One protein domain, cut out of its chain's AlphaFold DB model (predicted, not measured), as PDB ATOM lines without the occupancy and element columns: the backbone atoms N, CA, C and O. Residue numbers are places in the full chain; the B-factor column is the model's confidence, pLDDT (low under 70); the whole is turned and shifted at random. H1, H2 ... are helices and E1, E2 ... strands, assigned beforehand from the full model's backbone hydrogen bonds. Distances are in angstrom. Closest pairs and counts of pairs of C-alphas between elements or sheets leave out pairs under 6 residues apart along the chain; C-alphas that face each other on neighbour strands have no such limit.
ATOM      1  N   GLU A 509     144.028 103.197 189.861       67.75
ATOM      2  CA  GLU A 509     143.196 102.870 191.014       67.75
ATOM      3  C   GLU A 509     143.799 103.382 192.330       67.75
ATOM      4  O   GLU A 509     143.047 103.794 193.208       67.75
ATOM      5  N   VAL A 510     145.134 103.421 192.479       68.56
ATOM      6  CA  VAL A 510     145.798 104.044 193.650       68.56
ATOM      7  C   VAL A 510     145.612 105.559 193.638       68.56
ATOM      8  O   VAL A 510     145.309 106.142 194.675       68.56
ATOM      9  N   ALA A 511     145.768 106.204 192.484       74.56
ATOM     10  CA  ALA A 511     145.560 107.636 192.332       74.56
ATOM     11  C   ALA A 511     144.085 108.003 192.540       74.56
ATOM     12  O   ALA A 511     143.785 108.986 193.220       74.56
ATOM     13  N   ASP A 512     143.156 107.179 192.052       78.25
ATOM     14  CA  ASP A 512     141.729 107.310 192.344       78.25
ATOM     15  C   ASP A 512     141.421 107.070 193.833       78.25
ATOM     16  O   ASP A 512     140.602 107.794 194.407       78.25
ATOM     17  N   ALA A 513     142.088 106.112 194.488       76.56
ATOM     18  CA  ALA A 513     141.952 105.859 195.924       76.56
ATOM     19  C   ALA A 513     142.441 107.051 196.750       76.56
ATOM     20  O   ALA A 513     141.717 107.544 197.613       76.56
ATOM     21  N   LEU A 514     143.633 107.569 196.449       78.69
ATOM     22  CA  LEU A 514     144.186 108.756 197.096       78.69
ATOM     23  C   LEU A 514     143.327 109.998 196.832       78.69
ATOM     24  O   LEU A 514     143.097 110.781 197.752       78.69
ATOM     25  N   SER A 515     142.773 110.141 195.626       84.19
ATOM     26  CA  SER A 515     141.832 111.221 195.304       84.19
ATOM     27  C   SER A 515     140.545 111.118 196.127       84.19
ATOM     28  O   SER A 515     140.072 112.125 196.651       84.19
ATOM     29  N   LYS A 516     139.991 109.908 196.309       82.81
ATOM     30  CA  LYS A 516     138.839 109.670 197.203       82.81
ATOM     31  C   LYS A 516     139.166 109.944 198.672       82.81
ATOM     32  O   LYS A 516     138.288 110.373 199.411       82.81
ATOM     33  N   LEU A 517     140.413 109.724 199.080       82.62
ATOM     34  CA  LEU A 517     140.924 110.040 200.416       82.62
ATOM     35  C   LEU A 517     141.268 111.530 200.603       82.62
ATOM     36  O   LEU A 517     141.712 111.915 201.681       82.62
ATOM     37  N   GLY A 518     141.058 112.374 199.585       83.19
ATOM     38  CA  GLY A 518     141.265 113.822 199.663       83.19
ATOM     39  C   GLY A 518     142.705 114.285 199.421       83.19
ATOM     40  O   GLY A 518     143.011 115.451 199.665       83.19
ATOM     41  N   TYR A 519     143.593 113.417 198.931       82.38
ATOM     42  CA  TYR A 519     144.952 113.810 198.558       82.38
ATOM     43  C   TYR A 519     144.953 114.524 197.202       82.38
ATOM     44  O   TYR A 519     144.394 114.034 196.215       82.38
ATOM     45  N   ALA A 520     145.614 115.682 197.144       78.81
ATOM     46  CA  ALA A 520     145.722 116.478 195.926       78.81
ATOM     47  C   ALA A 520     146.339 115.662 194.777       78.81
ATOM     48  O   ALA A 520     147.322 114.941 194.965       78.81
ATOM     49  N   HIS A 521     145.742 115.775 193.587       82.38
ATOM     50  CA  HIS A 521     146.171 115.087 192.359       82.38
ATOM     51  C   HIS A 521     146.300 113.554 192.489       82.38
ATOM     52  O   HIS A 521     147.018 112.933 191.709       82.38
ATOM     53  N   GLY A 522     145.665 112.933 193.492       81.19
ATOM     54  CA  GLY A 522     145.787 111.494 193.734       81.19
ATOM     55  C   GLY A 522     147.212 111.038 194.064       81.19
ATOM     56  O   GLY A 522     147.555 109.889 193.807       81.19
ATOM     57  N   GLY A 523     148.072 111.931 194.566       81.62
ATOM     58  CA  GLY A 523     149.483 111.626 194.835       81.62
ATOM     59  C   GLY A 523     150.357 111.454 193.585       81.62
ATOM     60  O   GLY A 523     151.530 111.109 193.715       81.62
ATOM     61  N   PHE A 524     149.824 111.687 192.381       86.38
ATOM     62  CA  PHE A 524     150.589 111.679 191.132       86.38
ATOM     63  C   PHE A 524     151.673 112.761 191.147       86.38
ATOM     64  O   PHE A 524     151.393 113.872 191.571       86.38
ATOM     65  N   LEU A 525     152.887 112.465 190.685       85.81
ATOM     66  CA  LEU A 525     153.996 113.412 190.560       85.81
ATOM     67  C   LEU A 525     154.168 113.796 189.086       85.81
ATOM     68  O   LEU A 525     154.527 112.956 188.258       85.81
ATOM     69  N   CYS A 526     153.908 115.059 188.757       82.19
ATOM     70  CA  CYS A 526     153.955 115.541 187.383       82.19
ATOM     71  C   CYS A 526     155.380 115.616 186.808       82.19
ATOM     72  O   CYS A 526     156.380 115.660 187.528       82.19
ATOM     73  N   ASP A 527     155.446 115.668 185.474       81.44
ATOM     74  CA  ASP A 527     156.656 115.895 184.675       81.44
ATOM     75  C   ASP A 527     157.758 114.827 184.806       81.44
ATOM     76  O   ASP A 527     158.884 115.051 184.367       81.44
ATOM     77  N   LEU A 528     157.465 113.660 185.385       84.44
ATOM     78  CA  LEU A 528     158.400 112.539 185.494       84.44
ATOM     79  C   LEU A 528     158.084 111.468 184.448       84.44
ATOM     80  O   LEU A 528     157.009 110.874 184.451       84.44
ATOM     81  N   THR A 529     159.048 111.190 183.572       83.75
ATOM     82  CA  THR A 529     158.927 110.225 182.470       83.75
ATOM     83  C   THR A 529     159.837 109.022 182.693       83.75
ATOM     84  O   THR A 529     160.966 109.173 183.161       83.75
ATOM     85  N   MET A 530     159.372 107.823 182.335       81.62
ATOM     86  CA  MET A 530     160.187 106.605 182.362       81.62
ATOM     87  C   MET A 530     161.167 106.566 181.180       81.62
ATOM     88  O   MET A 530     160.749 106.599 180.023       81.62
ATOM     89  N   TYR A 531     162.464 106.436 181.464       80.12
ATOM     90  CA  TYR A 531     163.532 106.402 180.452       80.12
ATOM     91  C   TYR A 531     164.181 105.017 180.250       80.12
ATOM     92  O   TYR A 531     164.796 104.776 179.204       80.12
ATOM     93  N   SER A 532     164.010 104.100 181.209       71.62
ATOM     94  CA  SER A 532     164.532 102.721 181.201       71.62
ATOM     95  C   SER A 532     163.520 101.751 181.843       71.62
ATOM     96  O   SER A 532     162.875 102.167 182.817       71.62
ATOM     97  N   PRO A 533     163.335 100.498 181.351       47.62
ATOM     98  CA  PRO A 533     164.123  99.780 180.323       47.62
ATOM     99  C   PRO A 533     163.714 100.005 178.856       47.62
ATOM    100  O   PRO A 533     164.539  99.864 177.962       47.62
ATOM    101  N   THR A 534     162.491 100.450 178.576       53.62
ATOM    102  CA  THR A 534     162.058 100.895 177.238       53.62
ATOM    103  C   THR A 534     161.025 102.003 177.394       53.62
ATOM    104  O   THR A 534     160.235 102.004 178.340       53.62
ATOM    105  N   MET A 535     161.034 102.972 176.476       46.19
ATOM    106  CA  MET A 535     159.935 103.924 176.364       46.19
ATOM    107  C   MET A 535     158.812 103.192 175.615       46.19
ATOM    108  O   MET A 535     158.998 102.840 174.457       46.19
ATOM    109  N   GLN A 536     157.685 102.973 176.300       40.19
ATOM    110  CA  GLN A 536     156.449 102.307 175.847       40.19
ATOM    111  C   GLN A 536     156.385 100.754 175.966       40.19
ATOM    112  O   GLN A 536     157.140 100.010 175.346       40.19
ATOM    113  N   SER A 537     155.372 100.311 176.737       32.19
ATOM    114  CA  SER A 537     154.864  98.955 177.087       32.19
ATOM    115  C   SER A 537     155.620  98.109 178.147       32.19
ATOM    116  O   SER A 537     156.843  97.994 178.142       32.19
ATOM    117  N   GLY A 538     154.867  97.530 179.106       42.41
ATOM    118  CA  GLY A 538     155.352  96.626 180.170       42.41
ATOM    119  C   GLY A 538     155.024  97.019 181.631       42.41
ATOM    120  O   GLY A 538     154.930  98.196 181.965       42.41
ATOM    121  N   LYS A 539     154.897  95.990 182.495       37.06
ATOM    122  CA  LYS A 539     154.392  95.961 183.898       37.06
ATOM    123  C   LYS A 539     154.921  97.046 184.861       37.06
ATOM    124  O   LYS A 539     156.020  97.558 184.690       37.06
ATOM    125  N   THR A 540     154.168  97.298 185.942       34.47
ATOM    126  CA  THR A 540     154.550  98.090 187.134       34.47
ATOM    127  C   THR A 540     155.958  97.738 187.618       34.47
ATOM    128  O   THR A 540     156.208  96.597 188.005       34.47
ATOM    129  N   LYS A 541     156.876  98.711 187.611       50.66
ATOM    130  CA  LYS A 541     158.322  98.438 187.704       50.66
ATOM    131  C   LYS A 541     158.985  98.858 189.014       50.66
ATOM    132  O   LYS A 541     160.071  98.371 189.298       50.66
ATOM    133  N   ILE A 542     158.356  99.694 189.845       43.00
ATOM    134  CA  ILE A 542     158.946 100.088 191.135       43.00
ATOM    135  C   ILE A 542     157.887 100.186 192.243       43.00
ATOM    136  O   ILE A 542     156.862 100.836 192.032       43.00
ATOM    137  N   ILE A 543     158.154  99.556 193.399       32.03
ATOM    138  CA  ILE A 543     157.451  99.702 194.691       32.03
ATOM    139  C   ILE A 543     158.518  99.657 195.801       32.03
ATOM    140  O   ILE A 543     159.280  98.692 195.852       32.03
ATOM    141  N   GLY A 544     158.588 100.667 196.673       37.75
ATOM    142  CA  GLY A 544     159.579 100.727 197.756       37.75
ATOM    143  C   GLY A 544     159.693 102.104 198.429       37.75
ATOM    144  O   GLY A 544     158.986 103.042 198.069       37.75
ATOM    145  N   GLN A 545     160.566 102.200 199.434       31.86
ATOM    146  CA  GLN A 545     160.794 103.393 200.272       31.86
ATOM    147  C   GLN A 545     162.010 104.210 199.795       31.86
ATOM    148  O   GLN A 545     162.945 103.619 199.270       31.86
ATOM    149  N   ALA A 546     162.025 105.533 200.001       35.41
ATOM    150  CA  ALA A 546     163.089 106.437 199.530       35.41
ATOM    151  C   ALA A 546     164.418 106.354 200.339       35.41
ATOM    152  O   ALA A 546     164.377 106.549 201.551       35.41
ATOM    153  N   TYR A 547     165.581 106.131 199.696       45.94
ATOM    154  CA  TYR A 547     166.932 106.099 200.325       45.94
ATOM    155  C   TYR A 547     168.055 106.579 199.378       45.94
ATOM    156  O   TYR A 547     167.770 106.858 198.227       45.94
ATOM    157  N   THR A 548     169.320 106.672 199.830       42.62
ATOM    158  CA  THR A 548     170.473 107.280 199.107       42.62
ATOM    159  C   THR A 548     171.514 106.326 198.538       42.62
ATOM    160  O   THR A 548     171.746 105.276 199.114       42.62
ATOM    161  N   ILE A 549     172.222 106.747 197.477       47.62
ATOM    162  CA  ILE A 549     172.944 105.873 196.531       47.62
ATOM    163  C   ILE A 549     174.067 104.981 197.082       47.62
ATOM    164  O   ILE A 549     174.277 103.914 196.521       47.62
ATOM    165  N   ASP A 550     174.750 105.360 198.166       41.62
ATOM    166  CA  ASP A 550     175.831 104.547 198.762       41.62
ATOM    167  C   ASP A 550     175.401 103.764 200.009       41.62
ATOM    168  O   ASP A 550     176.142 102.917 200.507       41.62
ATOM    169  N   THR A 551     174.185 104.012 200.493       49.78
ATOM    170  CA  THR A 551     173.608 103.412 201.706       49.78
ATOM    171  C   THR A 551     172.208 102.845 201.453       49.78
ATOM    172  O   THR A 551     171.438 102.658 202.396       49.78
ATOM    173  N   VAL A 552     171.866 102.572 200.183       57.84
ATOM    174  CA  VAL A 552     170.538 102.097 199.774       57.84
ATOM    175  C   VAL A 552     170.255 100.741 200.438       57.84
ATOM    176  O   VAL A 552     170.976  99.779 200.169       57.84
ATOM    177  N   PRO A 553     169.220 100.617 201.287       58.81
ATOM    178  CA  PRO A 553     168.774  99.326 201.779       58.81
ATOM    179  C   PRO A 553     168.189  98.503 200.634       58.81
ATOM    180  O   PRO A 553     167.625  99.032 199.678       58.81
ATOM    181  N   LYS A 554     168.265  97.182 200.758       61.12
ATOM    182  CA  LYS A 554     167.640  96.266 199.805       61.12
ATOM    183  C   LYS A 554     166.140  96.581 199.656       61.12
ATOM    184  O   LYS A 554     165.456  96.801 200.651       61.12
ATOM    185  N   ASP A 555     165.652  96.586 198.416       64.00
ATOM    186  CA  ASP A 555     164.265  96.867 198.010       64.00
ATOM    187  C   ASP A 555     163.799  98.341 198.120       64.00
ATOM    188  O   ASP A 555     162.612  98.645 197.996       64.00
ATOM    189  N   ALA A 556     164.731  99.280 198.287       70.56
ATOM    190  CA  ALA A 556     164.473 100.719 198.290       70.56
ATOM    191  C   ALA A 556     164.313 101.351 196.894       70.56
ATOM    192  O   ALA A 556     164.773 100.819 195.886       70.56
ATOM    193  N   ILE A 557     163.728 102.546 196.853       78.00
ATOM    194  CA  ILE A 557     163.683 103.459 195.708       78.00
ATOM    195  C   ILE A 557     164.586 104.651 196.018       78.00
ATOM    196  O   ILE A 557     164.624 105.125 197.145       78.00
ATOM    197  N   LEU A 558     165.312 105.168 195.037       81.50
ATOM    198  CA  LEU A 558     166.075 106.406 195.193       81.50
ATOM    199  C   LEU A 558     165.258 107.563 194.612       81.50
ATOM    200  O   LEU A 558     164.929 107.523 193.434       81.50
ATOM    201  N   PHE A 559     164.922 108.582 195.409       85.62
ATOM    202  CA  PHE A 559     164.320 109.823 194.905       85.62
ATOM    203  C   PHE A 559     165.330 110.965 195.044       85.62
ATOM    204  O   PHE A 559     165.771 111.269 196.151       85.62
ATOM    205  N   ILE A 560     165.703 111.589 193.928       86.31
ATOM    206  CA  ILE A 560     166.686 112.676 193.871       86.31
ATOM    207  C   ILE A 560     165.967 113.954 193.460       86.31
ATOM    208  O   ILE A 560     165.498 114.055 192.329       86.31
ATOM    209  N   SER A 561     165.920 114.936 194.360       85.62
ATOM    210  CA  SER A 561     165.504 116.301 194.029       85.62
ATOM    211  C   SER A 561     166.718 117.157 193.699       85.62
ATOM    212  O   SER A 561     167.732 117.088 194.396       85.62
ATOM    213  N   VAL A 562     166.627 117.948 192.631       83.50
ATOM    214  CA  VAL A 562     167.672 118.897 192.232       83.50
ATOM    215  C   VAL A 562     167.110 120.305 192.112       83.50
ATOM    216  O   VAL A 562     165.916 120.446 191.847       83.50
ATOM    217  N   PRO A 563     167.939 121.353 192.279       80.19
ATOM    218  CA  PRO A 563     167.499 122.728 192.086       80.19
ATOM    219  C   PRO A 563     166.798 122.935 190.739       80.19
ATOM    220  O   PRO A 563     167.168 122.339 189.723       80.19
ATOM    221  N   ALA A 564     165.793 123.809 190.726       72.56
ATOM    222  CA  ALA A 564     165.098 124.169 189.500       72.56
ATOM    223  C   ALA A 564     166.079 124.753 188.461       72.56
ATOM    224  O   ALA A 564     167.037 125.441 188.810       72.56
ATOM    225  N   HIS A 565     165.810 124.500 187.177       73.88
ATOM    226  CA  HIS A 565     166.558 125.027 186.020       73.88
ATOM    227  C   HIS A 565     167.970 124.462 185.772       73.88
ATOM    228  O   HIS A 565     168.690 124.985 184.919       73.88
ATOM    229  N   ILE A 566     168.362 123.358 186.414       79.56
ATOM    230  CA  ILE A 566     169.596 122.645 186.048       79.56
ATOM    231  C   ILE A 566     169.427 121.954 184.683       79.56
ATOM    232  O   ILE A 566     168.574 121.082 184.500       79.56
ATOM    233  N   ILE A 567     170.248 122.357 183.706       80.25
ATOM    234  CA  ILE A 567     170.206 121.836 182.326       80.25
ATOM    235  C   ILE A 567     171.047 120.567 182.128       80.25
ATOM    236  O   ILE A 567     170.798 119.801 181.194       80.25
ATOM    237  N   ASN A 568     172.034 120.336 182.995       85.38
ATOM    238  CA  ASN A 568     172.932 119.188 182.928       85.38
ATOM    239  C   ASN A 568     172.359 117.972 183.665       85.38
ATOM    240  O   ASN A 568     171.512 118.090 184.548       85.38
ATOM    241  N   SER A 569     172.825 116.782 183.290       86.38
ATOM    242  CA  SER A 569     172.437 115.542 183.959       86.38
ATOM    243  C   SER A 569     173.105 115.413 185.327       86.38
ATOM    244  O   SER A 569     174.317 115.600 185.429       86.38
ATOM    245  N   VAL A 570     172.349 114.992 186.339       82.62
ATOM    246  CA  VAL A 570     172.858 114.744 187.706       82.62
ATOM    247  C   VAL A 570     172.947 113.256 188.060       82.62
ATOM    248  O   VAL A 570     173.394 112.895 189.144       82.62
ATOM    249  N   TYR A 571     172.497 112.388 187.152       86.75
ATOM    250  CA  TYR A 571     172.440 110.942 187.337       86.75
ATOM    251  C   TYR A 571     172.768 110.234 186.017       86.75
ATOM    252  O   TYR A 571     172.343 110.695 184.955       86.75
ATOM    253  N   GLY A 572     173.544 109.150 186.079       86.56
ATOM    254  CA  GLY A 572     174.039 108.424 184.901       86.56
ATOM    255  C   GLY A 572     174.159 106.916 185.116       86.56
ATOM    256  O   GLY A 572     173.787 106.393 186.173       86.56
ATOM    257  N   GLY A 573     174.677 106.206 184.115       82.44
ATOM    258  CA  GLY A 573     174.624 104.740 184.046       82.44
ATOM    259  C   GLY A 573     175.355 104.038 185.194       82.44
ATOM    260  O   GLY A 573     174.774 103.189 185.873       82.44
ATOM    261  N   LEU A 574     176.570 104.483 185.529       78.88
ATOM    262  CA  LEU A 574     177.348 103.959 186.667       78.88
ATOM    263  C   LEU A 574     176.612 104.069 188.013       78.88
ATOM    264  O   LEU A 574     176.707 103.186 188.866       78.88
ATOM    265  N   MET A 575     175.839 105.141 188.202       84.44
ATOM    266  CA  MET A 575     175.035 105.356 189.407       84.44
ATOM    267  C   MET A 575     173.855 104.376 189.478       84.44
ATOM    268  O   MET A 575     173.513 103.904 190.563       84.44
ATOM    269  N   SER A 576     173.269 104.016 188.331       87.88
ATOM    270  CA  SER A 576     172.254 102.952 188.255       87.88
ATOM    271  C   SER A 576     172.842 101.581 188.539       87.88
ATOM    272  O   SER A 576     172.276 100.838 189.333       87.88
ATOM    273  N   MET A 577     174.011 101.276 187.968       82.38
ATOM    274  CA  MET A 577     174.724 100.027 188.234       82.38
ATOM    275  C   MET A 577     175.009  99.866 189.731       82.38
ATOM    276  O   MET A 577     174.758  98.808 190.309       82.38
ATOM    277  N   ARG A 578     175.475 100.936 190.390       82.25
ATOM    278  CA  ARG A 578     175.719 100.936 191.836       82.25
ATOM    279  C   ARG A 578     174.435 100.733 192.641       82.25
ATOM    280  O   ARG A 578     174.423  99.893 193.538       82.25
ATOM    281  N   ALA A 579     173.366 101.460 192.316       82.88
ATOM    282  CA  ALA A 579     172.082 101.343 193.007       82.88
ATOM    283  C   ALA A 579     171.479  99.934 192.867       82.88
ATOM    284  O   ALA A 579     171.026  99.352 193.854       82.88
ATOM    285  N   GLN A 580     171.546  99.348 191.671       83.62
ATOM    286  CA  GLN A 580     171.092  97.984 191.407       83.62
ATOM    287  C   GLN A 580     171.914  96.948 192.187       83.62
ATOM    288  O   GLN A 580     171.341  96.038 192.782       83.62
ATOM    289  N   LEU A 581     173.242  97.109 192.253       82.00
ATOM    290  CA  LEU A 581     174.128  96.219 193.014       82.00
ATOM    291  C   LEU A 581     173.838  96.252 194.523       82.00
ATOM    292  O   LEU A 581     173.957  95.231 195.196       82.00
ATOM    293  N   LEU A 582     173.409  97.404 195.049       78.88
ATOM    294  CA  LEU A 582     172.953  97.552 196.437       78.88
ATOM    295  C   LEU A 582     171.514  97.051 196.666       78.88
ATOM    296  O   LEU A 582     171.057  96.977 197.805       78.88
ATOM    297  N   GLY A 583     170.808  96.641 195.606       76.81
ATOM    298  CA  GLY A 583     169.473  96.050 195.682       76.81
ATOM    299  C   GLY A 583     168.319  97.051 195.613       76.81
ATOM    300  O   GLY A 583     167.215  96.712 196.042       76.81
ATOM    301  N   ALA A 584     168.543  98.259 195.087       79.94
ATOM    302  CA  ALA A 584     167.476  99.217 194.802       79.94
ATOM    303  C   ALA A 584     166.508  98.684 193.725       79.94
ATOM    304  O   ALA A 584     166.912  97.971 192.807       79.94
ATOM    305  N   LYS A 585     165.226  99.055 193.807       79.44
ATOM    306  CA  LYS A 585     164.187  98.721 192.814       79.44
ATOM    307  C   LYS A 585     164.134  99.684 191.634       79.44
ATOM    308  O   LYS A 585     163.577  99.333 190.601       79.44
ATOM    309  N   GLY A 586     164.651 100.897 191.797       86.25
ATOM    310  CA  GLY A 586     164.628 101.918 190.760       86.25
ATOM    311  C   GLY A 586     164.941 103.307 191.304       86.25
ATOM    312  O   GLY A 586     164.972 103.530 192.519       86.25
ATOM    313  N   THR A 587     165.169 104.242 190.388       89.00
ATOM    314  CA  THR A 587     165.527 105.626 190.713       89.00
ATOM    315  C   THR A 587     164.563 106.608 190.056       89.00
ATOM    316  O   THR A 587     164.214 106.474 188.887       89.00
ATOM    317  N   ILE A 588     164.161 107.630 190.801       90.31
ATOM    318  CA  ILE A 588     163.376 108.769 190.342       90.31
ATOM    319  C   ILE A 588     164.224 110.026 190.524       90.31
ATOM    320  O   ILE A 588     164.717 110.302 191.614       90.31
ATOM    321  N   VAL A 589     164.398 110.788 189.451       90.25
ATOM    322  CA  VAL A 589     165.202 112.008 189.412       90.25
ATOM    323  C   VAL A 589     164.298 113.166 189.013       90.25
ATOM    324  O   VAL A 589     163.866 113.275 187.870       90.25
ATOM    325  N   ASP A 590     164.038 114.081 189.934       89.62
ATOM    326  CA  ASP A 590     163.335 115.343 189.688       89.62
ATOM    327  C   ASP A 590     164.256 116.349 188.960       89.62
ATOM    328  O   ASP A 590     164.478 117.471 189.396       89.62
ATOM    329  N   GLY A 591     164.859 115.892 187.860       87.62
ATOM    330  CA  GLY A 591     165.954 116.509 187.118       87.62
ATOM    331  C   GLY A 591     166.280 115.717 185.850       87.62
ATOM    332  O   GLY A 591     165.457 114.935 185.370       87.62
ATOM    333  N   ARG A 592     167.474 115.913 185.281       88.56
ATOM    334  CA  ARG A 592     167.887 115.263 184.024       88.56
ATOM    335  C   ARG A 592     168.853 114.098 184.242       88.56
ATOM    336  O   ARG A 592     169.690 114.141 185.146       88.56
ATOM    337  N   VAL A 593     168.777 113.100 183.363       90.31
ATOM    338  CA  VAL A 593     169.652 111.912 183.350       90.31
ATOM    339  C   VAL A 593     170.464 111.816 182.055       90.31
ATOM    340  O   VAL A 593     170.118 112.452 181.057       90.31
ATOM    341  N   ARG A 594     171.550 111.042 182.075       86.75
ATOM    342  CA  ARG A 594     172.417 110.738 180.919       86.75
ATOM    343  C   ARG A 594     172.656 109.232 180.797       86.75
ATOM    344  O   ARG A 594     172.225 108.495 181.663       86.75
ATOM    345  N   ASP A 595     173.343 108.787 179.748       86.38
ATOM    346  CA  ASP A 595     173.736 107.377 179.565       86.38
ATOM    347  C   ASP A 595     172.528 106.420 179.475       86.38
ATOM    348  O   ASP A 595     172.479 105.349 180.076       86.38
ATOM    349  N   LEU A 596     171.516 106.816 178.693       83.25
ATOM    350  CA  LEU A 596     170.256 106.073 178.549       83.25
ATOM    351  C   LEU A 596     170.445 104.615 178.150       83.25
ATOM    352  O   LEU A 596     169.707 103.763 178.631       83.25
ATOM    353  N   GLN A 597     171.399 104.333 177.261       78.81
ATOM    354  CA  GLN A 597     171.641 102.965 176.825       78.81
ATOM    355  C   GLN A 597     172.157 102.113 177.987       78.81
ATOM    356  O   GLN A 597     171.621 101.038 178.212       78.81
ATOM    357  N   GLU A 598     173.069 102.643 178.808       81.56
ATOM    358  CA  GLU A 598     173.558 101.947 180.003       81.56
ATOM    359  C   GLU A 598     172.425 101.667 180.995       81.56
ATOM    360  O   GLU A 598     172.330 100.571 181.539       81.56
ATOM    361  N   HIS A 599     171.513 102.623 181.203       82.50
ATOM    362  CA  HIS A 599     170.338 102.397 182.049       82.50
ATOM    363  C   HIS A 599     169.457 101.245 181.545       82.50
ATOM    364  O   HIS A 599     168.929 100.486 182.361       82.50
ATOM    365  N   ARG A 600     169.284 101.139 180.221       82.31
ATOM    366  CA  ARG A 600     168.446 100.123 179.564       82.31
ATOM    367  C   ARG A 600     169.110  98.755 179.544       82.31
ATOM    368  O   ARG A 600     168.443  97.769 179.828       82.31
ATOM    369  N   ASP A 601     170.413  98.713 179.288       78.44
ATOM    370  CA  ASP A 601     171.211  97.485 179.305       78.44
ATOM    371  C   ASP A 601     171.214  96.837 180.701       78.44
ATOM    372  O   ASP A 601     171.312  95.618 180.825       78.44
ATOM    373  N   LEU A 602     171.062  97.643 181.758       80.06
ATOM    374  CA  LEU A 602     170.924  97.178 183.142       80.06
ATOM    375  C   LEU A 602     169.512  96.682 183.503       80.06
ATOM    376  O   LEU A 602     169.334  96.150 184.598       80.06
ATOM    377  N   ASP A 603     168.506  96.893 182.647       82.06
ATOM    378  CA  ASP A 603     167.079  96.687 182.957       82.06
ATOM    379  C   ASP A 603     166.654  97.352 184.289       82.06
ATOM    380  O   ASP A 603     165.854  96.833 185.069       82.06
ATOM    381  N   TYR A 604     167.242  98.516 184.599       82.94
ATOM    382  CA  TYR A 604     167.028  99.226 185.860       82.94
ATOM    383  C   TYR A 604     166.061 100.408 185.667       82.94
ATOM    384  O   TYR A 604     166.377 101.326 184.902       82.94
ATOM    385  N   PRO A 605     164.897 100.438 186.346       84.81
ATOM    386  CA  PRO A 605     163.902 101.492 186.160       84.81
ATOM    387  C   PRO A 605     164.402 102.884 186.568       84.81
ATOM    388  O   PRO A 605     164.765 103.114 187.725       84.81
ATOM    389  N   VAL A 606     164.350 103.835 185.629       88.62
ATOM    390  CA  VAL A 606     164.727 105.239 185.864       88.62
ATOM    391  C   VAL A 606     163.627 106.186 185.384       88.62
ATOM    392  O   VAL A 606     163.249 106.162 184.211       88.62
ATOM    393  N   PHE A 607     163.152 107.042 186.290       90.38
ATOM    394  CA  PHE A 607     162.231 108.146 186.018       90.38
ATOM    395  C   PHE A 607     162.975 109.471 186.071       90.38
ATOM    396  O   PHE A 607     163.750 109.688 186.999       90.38
ATOM    397  N   ALA A 608     162.738 110.359 185.109       90.62
ATOM    398  CA  ALA A 608     163.370 111.672 185.091       90.62
ATOM    399  C   ALA A 608     162.500 112.754 184.444       90.62
ATOM    400  O   ALA A 608     161.588 112.435 183.684       90.62
ATOM    401  N   ARG A 609     162.820 114.034 184.675       87.31
ATOM    402  CA  ARG A 609     162.208 115.159 183.938       87.31
ATOM    403  C   ARG A 609     162.695 115.278 182.500       87.31
ATOM    404  O   ARG A 609     162.046 115.909 181.672       87.31
ATOM    405  N   GLY A 610     163.878 114.751 182.207       87.44
ATOM    406  CA  GLY A 610     164.489 114.940 180.902       87.44
ATOM    407  C   GLY A 610     165.831 114.252 180.745       87.44
ATOM    408  O   GLY A 610     166.368 113.645 181.672       87.44
ATOM    409  N   ILE A 611     166.404 114.430 179.561       88.19
ATOM    410  CA  ILE A 611     167.755 113.986 179.224       88.19
ATOM    411  C   ILE A 611     168.676 115.209 179.204       88.19
ATOM    412  O   ILE A 611     168.273 116.308 178.804       88.19
ATOM    413  N   GLY A 612     169.910 115.035 179.661       84.12
ATOM    414  CA  GLY A 612     170.944 116.065 179.644       84.12
ATOM    415  C   GLY A 612     172.324 115.470 179.397       84.12
ATOM    416  O   GLY A 612     172.495 114.256 179.341       84.12
ATOM    417  N   THR A 613     173.317 116.340 179.250       82.44
ATOM    418  CA  THR A 613     174.732 115.963 179.161       82.44
ATOM    419  C   THR A 613     175.459 116.323 180.450       82.44
ATOM    420  O   THR A 613     174.974 117.124 181.260       82.44
ATOM    421  N   ASN A 614     176.645 115.745 180.636       76.25
ATOM    422  CA  ASN A 614     177.499 116.105 181.758       76.25
ATOM    423  C   ASN A 614     177.955 117.567 181.651       76.25
ATOM    424  O   ASN A 614     178.113 118.098 180.550       76.25
ATOM    425  N   ALA A 615     178.176 118.209 182.790       72.62
ATOM    426  CA  ALA A 615     178.731 119.553 182.824       72.62
ATOM    427  C   ALA A 615     180.263 119.528 182.787       72.62
ATOM    428  O   ALA A 615     180.886 118.562 183.222       72.62
ATOM    429  N   ALA A 616     180.871 120.610 182.294       62.00
ATOM    430  CA  ALA A 616     182.327 120.774 182.276       62.00
ATOM    431  C   ALA A 616     182.925 121.055 183.671       62.00
ATOM    432  O   ALA A 616     184.126 120.892 183.868       62.00
ATOM    433  N   ALA A 617     182.092 121.467 184.628       63.41
ATOM    434  CA  ALA A 617     182.449 121.718 186.019       63.41
ATOM    435  C   ALA A 617     181.335 121.202 186.942       63.41
ATOM    436  O   ALA A 617     180.218 120.945 186.491       63.41
ATOM    437  N   GLU A 618     181.633 121.048 188.228       62.47
ATOM    438  CA  GLU A 618     180.662 120.603 189.226       62.47
ATOM    439  C   GLU A 618     179.539 121.645 189.390       62.47
ATOM    440  O   GLU A 618     179.776 122.767 189.833       62.47
ATOM    441  N   VAL A 619     178.315 121.292 188.978       66.62
ATOM    442  CA  VAL A 619     177.149 122.209 188.986       66.62
ATOM    443  C   VAL A 619     176.267 122.005 190.213       66.62
ATOM    444  O   VAL A 619     175.548 122.910 190.626       66.62
ATOM    445  N   CYS A 620     176.281 120.800 190.780       70.81
ATOM    446  CA  CYS A 620     175.485 120.408 191.936       70.81
ATOM    447  C   CYS A 620     176.281 119.402 192.765       70.81
ATOM    448  O   CYS A 620     176.866 118.478 192.204       70.81
ATOM    449  N   PHE A 621     176.222 119.544 194.088       63.97
ATOM    450  CA  PHE A 621     176.732 118.570 195.047       63.97
ATOM    451  C   PHE A 621     175.585 118.099 195.959       63.97
ATOM    452  O   PHE A 621     174.634 118.857 196.183       63.97
ATOM    453  N   PRO A 622     175.629 116.864 196.490       68.62
ATOM    454  CA  PRO A 622     174.632 116.392 197.447       68.62
ATOM    455  C   PRO A 622     174.625 117.269 198.708       68.62
ATOM    456  O   PRO A 622     175.613 117.322 199.435       68.62
ATOM    457  N   SER A 623     173.516 117.963 198.972       72.75
ATOM    458  CA  SER A 623     173.393 118.862 200.128       72.75
ATOM    459  C   SER A 623     172.843 118.160 201.371       72.75
ATOM    460  O   SER A 623     173.328 118.385 202.478       72.75
ATOM    461  N   GLN A 624     171.824 117.317 201.201       73.31
ATOM    462  CA  GLN A 624     171.150 116.591 202.275       73.31
ATOM    463  C   GLN A 624     170.732 115.198 201.798       73.31
ATOM    464  O   GLN A 624     170.491 114.965 200.614       73.31
ATOM    465  N   ILE A 625     170.652 114.267 202.744       72.94
ATOM    466  CA  ILE A 625     170.389 112.847 202.514       72.94
ATOM    467  C   ILE A 625     169.284 112.406 203.470       72.94
ATOM    468  O   ILE A 625     169.337 112.724 204.655       72.94
ATOM    469  N   ASN A 626     168.309 111.648 202.958       73.94
ATOM    470  CA  ASN A 626     167.212 111.081 203.748       73.94
ATOM    471  C   ASN A 626     166.374 112.139 204.495       73.94
ATOM    472  O   ASN A 626     165.985 111.959 205.648       73.94
ATOM    473  N   VAL A 627     166.107 113.255 203.819       78.94
ATOM    474  CA  VAL A 627     165.259 114.356 204.295       78.94
ATOM    475  C   VAL A 627     164.015 114.472 203.413       78.94
ATOM    476  O   VAL A 627     164.047 114.022 202.266       78.94
ATOM    477  N   PRO A 628     162.916 115.069 203.903       82.50
ATOM    478  CA  PRO A 628     161.804 115.450 203.045       82.50
ATOM    479  C   PRO A 628     162.271 116.358 201.906       82.50
ATOM    480  O   PRO A 628     162.925 117.372 202.145       82.50
ATOM    481  N   VAL A 629     161.907 116.008 200.676       85.88
ATOM    482  CA  VAL A 629     162.246 116.778 199.476       85.88
ATOM    483  C   VAL A 629     160.984 117.248 198.768       85.88
ATOM    484  O   VAL A 629     159.971 116.548 198.734       85.88
ATOM    485  N   ARG A 630     161.047 118.452 198.204       85.69
ATOM    486  CA  ARG A 630     159.963 119.037 197.414       85.69
ATOM    487  C   ARG A 630     160.142 118.669 195.941       85.69
ATOM    488  O   ARG A 630     161.258 118.722 195.428       85.69
ATOM    489  N   LEU A 631     159.044 118.324 195.271       85.62
ATOM    490  CA  LEU A 631     158.987 118.212 193.815       85.62
ATOM    491  C   LEU A 631     159.085 119.618 193.205       85.62
ATOM    492  O   LEU A 631     158.223 120.464 193.448       85.62
ATOM    493  N   ASN A 632     160.110 119.866 192.399       81.62
ATOM    494  CA  ASN A 632     160.362 121.148 191.748       81.62
ATOM    495  C   ASN A 632     159.596 121.260 190.419       81.62
ATOM    496  O   ASN A 632     160.192 121.409 189.351       81.62
ATOM    497  N   SER A 633     158.261 121.194 190.486       79.62
ATOM    498  CA  SER A 633     157.376 121.504 189.353       79.62
ATOM    499  C   SER A 633     156.785 122.909 189.470       79.62
ATOM    500  O   SER A 633     156.469 123.379 190.561       79.62
ATOM    501  N   ALA A 634     156.584 123.567 188.326       70.62
ATOM    502  CA  ALA A 634     155.902 124.858 188.245       70.62
ATOM    503  C   ALA A 634     154.384 124.753 188.495       70.62
ATOM    504  O   ALA A 634     153.760 125.743 188.866       70.62
ATOM    505  N   GLY A 635     153.791 123.573 188.270       71.50
ATOM    506  CA  GLY A 635     152.339 123.365 188.310       71.50
ATOM    507  C   GLY A 635     151.836 122.513 189.475       71.50
ATOM    508  O   GLY A 635     150.626 122.358 189.618       71.50
ATOM    509  N   GLN A 636     152.730 121.948 190.292       82.88
ATOM    510  CA  GLN A 636     152.357 121.054 191.384       82.88
ATOM    511  C   GLN A 636     153.238 121.260 192.614       82.88
ATOM    512  O   GLN A 636     154.463 121.169 192.544       82.88
ATOM    513  N   GLU A 637     152.601 121.434 193.770       82.12
ATOM    514  CA  GLU A 637     153.269 121.355 195.063       82.12
ATOM    515  C   GLU A 637     153.122 119.941 195.641       82.12
ATOM    516  O   GLU A 637     152.028 119.515 196.008       82.12
ATOM    517  N   ALA A 638     154.230 119.197 195.703       85.56
ATOM    518  CA  ALA A 638     154.280 117.861 196.290       85.56
ATOM    519  C   ALA A 638     155.558 117.674 197.115       85.56
ATOM    520  O   ALA A 638     156.622 118.183 196.760       85.56
ATOM    521  N   TRP A 639     155.448 116.926 198.212       86.25
ATOM    522  CA  TRP A 639     156.561 116.574 199.092       86.25
ATOM    523  C   TRP A 639     156.705 115.059 199.165       86.25
ATOM    524  O   TRP A 639     155.712 114.349 199.306       86.25
ATOM    525  N   ILE A 640     157.943 114.583 199.090       87.31
ATOM    526  CA  ILE A 640     158.304 113.175 199.230       87.31
ATOM    527  C   ILE A 640     159.107 113.051 200.520       87.31
ATOM    528  O   ILE A 640     160.161 113.678 200.662       87.31
ATOM    529  N   ARG A 641     158.608 112.273 201.482       83.56
ATOM    530  CA  ARG A 641     159.276 112.041 202.766       83.56
ATOM    531  C   ARG A 641     159.976 110.680 202.768       83.56
ATOM    532  O   ARG A 641     159.539 109.746 202.092       83.56
ATOM    533  N   PRO A 642     161.041 110.521 203.570       76.56
ATOM    534  CA  PRO A 642     161.571 109.204 203.887       76.56
ATOM    535  C   PRO A 642     160.469 108.241 204.344       76.56
ATOM    536  O   PRO A 642     159.618 108.604 205.156       76.56
ATOM    537  N   ALA A 643     160.519 107.004 203.847       68.62
ATOM    538  CA  ALA A 643     159.539 105.938 204.084       68.62
ATOM    539  C   ALA A 643     158.143 106.094 203.442       68.62
ATOM    540  O   ALA A 643     157.306 105.209 203.654       68.62
ATOM    541  N   ASP A 644     157.895 107.129 202.632       74.38
ATOM    542  CA  ASP A 644     156.741 107.136 201.723       74.38
ATOM    543  C   ASP A 644     156.887 106.035 200.663       74.38
ATOM    544  O   ASP A 644     158.001 105.618 200.321       74.38
ATOM    545  N   ILE A 645     155.757 105.537 200.159       73.44
ATOM    546  CA  ILE A 645     155.746 104.480 199.146       73.44
ATOM    547  C   ILE A 645     155.632 105.129 197.775       73.44
ATOM    548  O   ILE A 645     154.612 105.734 197.444       73.44
ATOM    549  N   LEU A 646     156.679 104.978 196.967       76.81
ATOM    550  CA  LEU A 646     156.679 105.437 195.585       76.81
ATOM    551  C   LEU A 646     156.363 104.275 194.657       76.81
ATOM    552  O   LEU A 646     156.879 103.164 194.796       76.81
ATOM    553  N   ILE A 647     155.509 104.554 193.688       71.00
ATOM    554  CA  ILE A 647     155.058 103.599 192.697       71.00
ATOM    555  C   ILE A 647     155.379 104.269 191.336       71.00
ATOM    556  O   ILE A 647     154.733 105.254 191.003       71.00
ATOM    557  N   GLY A 648     156.392 103.797 190.553       71.25
ATOM    558  CA  GLY A 648     156.755 104.212 189.136       71.25
ATOM    559  C   GLY A 648     156.478 103.203 187.946       71.25
ATOM    560  O   GLY A 648     156.828 102.027 188.079       71.25
ATOM    561  N   ASP A 649     155.758 103.596 186.868       67.69
ATOM    562  CA  ASP A 649     155.301 102.815 185.681       67.69
ATOM    563  C   ASP A 649     155.187 103.715 184.434       67.69
ATOM    564  O   ASP A 649     155.588 104.870 184.462       67.69
ATOM    565  N   LEU A 650     154.634 103.196 183.334       63.97
ATOM    566  CA  LEU A 650     154.512 103.922 182.066       63.97
ATOM    567  C   LEU A 650     153.717 105.233 182.159       63.97
ATOM    568  O   LEU A 650     153.995 106.147 181.389       63.97
ATOM    569  N   ASN A 651     152.746 105.323 183.070       65.06
ATOM    570  CA  ASN A 651     151.879 106.495 183.198       65.06
ATOM    571  C   ASN A 651     152.494 107.589 184.083       65.06
ATOM    572  O   ASN A 651     152.040 108.731 184.044       65.06
ATOM    573  N   GLY A 652     153.524 107.260 184.870       74.50
ATOM    574  CA  GLY A 652     154.260 108.205 185.704       74.50
ATOM    575  C   GLY A 652     154.565 107.648 187.090       74.50
ATOM    576  O   GLY A 652     154.741 106.442 187.282       74.50
ATOM    577  N   VAL A 653     154.659 108.536 188.081       83.12
ATOM    578  CA  VAL A 653     154.992 108.180 189.466       83.12
ATOM    579  C   VAL A 653     153.880 108.640 190.401       83.12
ATOM    580  O   VAL A 653     153.441 109.779 190.315       83.12
ATOM    581  N   VAL A 654     153.446 107.775 191.317       83.12
ATOM    582  CA  VAL A 654     152.519 108.111 192.406       83.12
ATOM    583  C   VAL A 654     153.244 107.959 193.738       83.12
ATOM    584  O   VAL A 654     153.924 106.957 193.972       83.12
ATOM    585  N   CYS A 655     153.099 108.955 194.607       84.25
ATOM    586  CA  CYS A 655     153.563 108.936 195.984       84.25
ATOM    587  C   CYS A 655     152.385 108.668 196.920       84.25
ATOM    588  O   CYS A 655     151.424 109.437 196.956       84.25
ATOM    589  N   ILE A 656     152.472 107.583 197.688       78.94
ATOM    590  CA  ILE A 656     151.551 107.279 198.779       78.94
ATOM    591  C   ILE A 656     152.240 107.695 200.083       78.94
ATOM    592  O   ILE A 656     153.213 107.042 200.489       78.94
ATOM    593  N   PRO A 657     151.735 108.730 200.775       80.50
ATOM    594  CA  PRO A 657     152.215 109.063 202.105       80.50
ATOM    595  C   PRO A 657     152.081 107.854 203.027       80.50
ATOM    596  O   PRO A 657     151.049 107.179 203.020       80.50
ATOM    597  N   ARG A 658     153.093 107.582 203.854       74.00
ATOM    598  CA  ARG A 658     153.095 106.402 204.742       74.00
ATOM    599  C   ARG A 658     151.822 106.278 205.591       74.00
ATOM    600  O   ARG A 658     151.333 105.177 205.832       74.00
ATOM    601  N   GLU A 659     151.291 107.413 206.028       80.19
ATOM    602  CA  GLU A 659     150.078 107.541 206.839       80.19
ATOM    603  C   GLU A 659     148.811 107.111 206.073       80.19
ATOM    604  O   GLU A 659     147.887 106.549 206.657       80.19
ATOM    605  N   ALA A 660     148.792 107.321 204.752       73.62
ATOM    606  CA  ALA A 660     147.669 107.035 203.862       73.62
ATOM    607  C   ALA A 660     147.621 105.575 203.392       73.62
ATOM    608  O   ALA A 660     146.601 105.127 202.873       73.62
ATOM    609  N   LEU A 661     148.724 104.834 203.544       64.31
ATOM    610  CA  LEU A 661     148.906 103.517 202.932       64.31
ATOM    611  C   LEU A 661     147.808 102.525 203.329       64.31
ATOM    612  O   LEU A 661     147.258 101.849 202.467       64.31
TER     613      LEU A 661
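Overview. This is residues 509 to 661 of the 699 residues of the protein "MFS domain-containing protein" of Trichoderma harzianum (UniProt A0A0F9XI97). Two sheets lie partly face to face with their strands crossed: a twisted sheet of E1, E3, E4, E5 and E6, and a smaller sheet of E2, E7 and E8. H3 packs on the larger sheet on the side away from the smaller one, with H4 next to H3, while the short H1 and H2 sit beyond the smaller sheet at one end of the long axis. The printed part has 153 residues, in the order H1 H2 E1 E2 E3 E4 H3 E5 H4 E6 E7 E8; the larger sheet is branched and mixed, the smaller runs E2 E7 E8, antiparallel. The class is mixed, helices and strands, with under half of the residues in named elements. The whole is compact, with a radius of gyration of the C-alphas of 14.6 A, and spans 46 by 30 by 29 A.

Along the chain. Find C-alpha 586 at (164.628, 101.918, 190.760): there E5 begins, residues 586 to 593, 13.4 A long, and it bends by 109 degrees at residue 590. Its sheet also holds E3, 557 to 561, 13.1 A; E6, 606 to 611, 11.4 A; E1, 529 to 532; and E4, 569 to 571. Look next for H3, 573 to 581, 12.4 A, and H4, 596 to 601. The other sheet has E2, 542 to 545; E7, 645 to 649, 13.6 A; and E8, 652 to 656, 13.4 A, ending at C-alpha 656 (151.551, 107.279, 198.779). H1, 509 to 516, starts at C-alpha 509 (143.196, 102.870, 191.014); H2 is 520 to 523.

Arrangement. Beside E5, parallel E3 and E4 lie on one side and parallel E6 on the other; look for N 560 and O 588 at 2.8 A, N 570 and O 592 at 3.0 A, and N 589 and O 607 at 2.8 A. E1 is antiparallel to E6, with N 529 and O 608 2.8 A apart. Two strand-helix-strand units, parallel neighbour strands with a helix between, are E4, H3, E5, left-handed, and E5, H4, E6, right-handed. H3 is on this sheet, and H4 only grazes it. H3 and H4 touch, closest at the C-alphas of Gly 573 and Glu 598, 5.0 A. The two sheets form a sandwich, face to face, with strands at 76 degrees. E7 and E8 are a hairpin, with N 654 and O 647 at 2.8 A; E2 and E7 have N 646 and O 544 at 3.2 A. H1 and H2 touch, closest at the C-alphas of Ala 511 and Gly 522, 4.1 A; both only graze the smaller sheet. In H1, H3 and H4 every O i to N i+4 pair is within hydrogen-bond range; H2 is too short for one.

Size, cuts and confidence. The C-alphas farthest apart are those of Lys 516 and Ala 616, 47.3 A. The printed part has no cut. The links E2 to E3 and E6 to E7 are long; in the latter, residues 629 to 630 pair antiparallel with 639 to 640. Mean pLDDT of the printed part is 74.6; look for values under 70 at residues 533 to 555, among them E2.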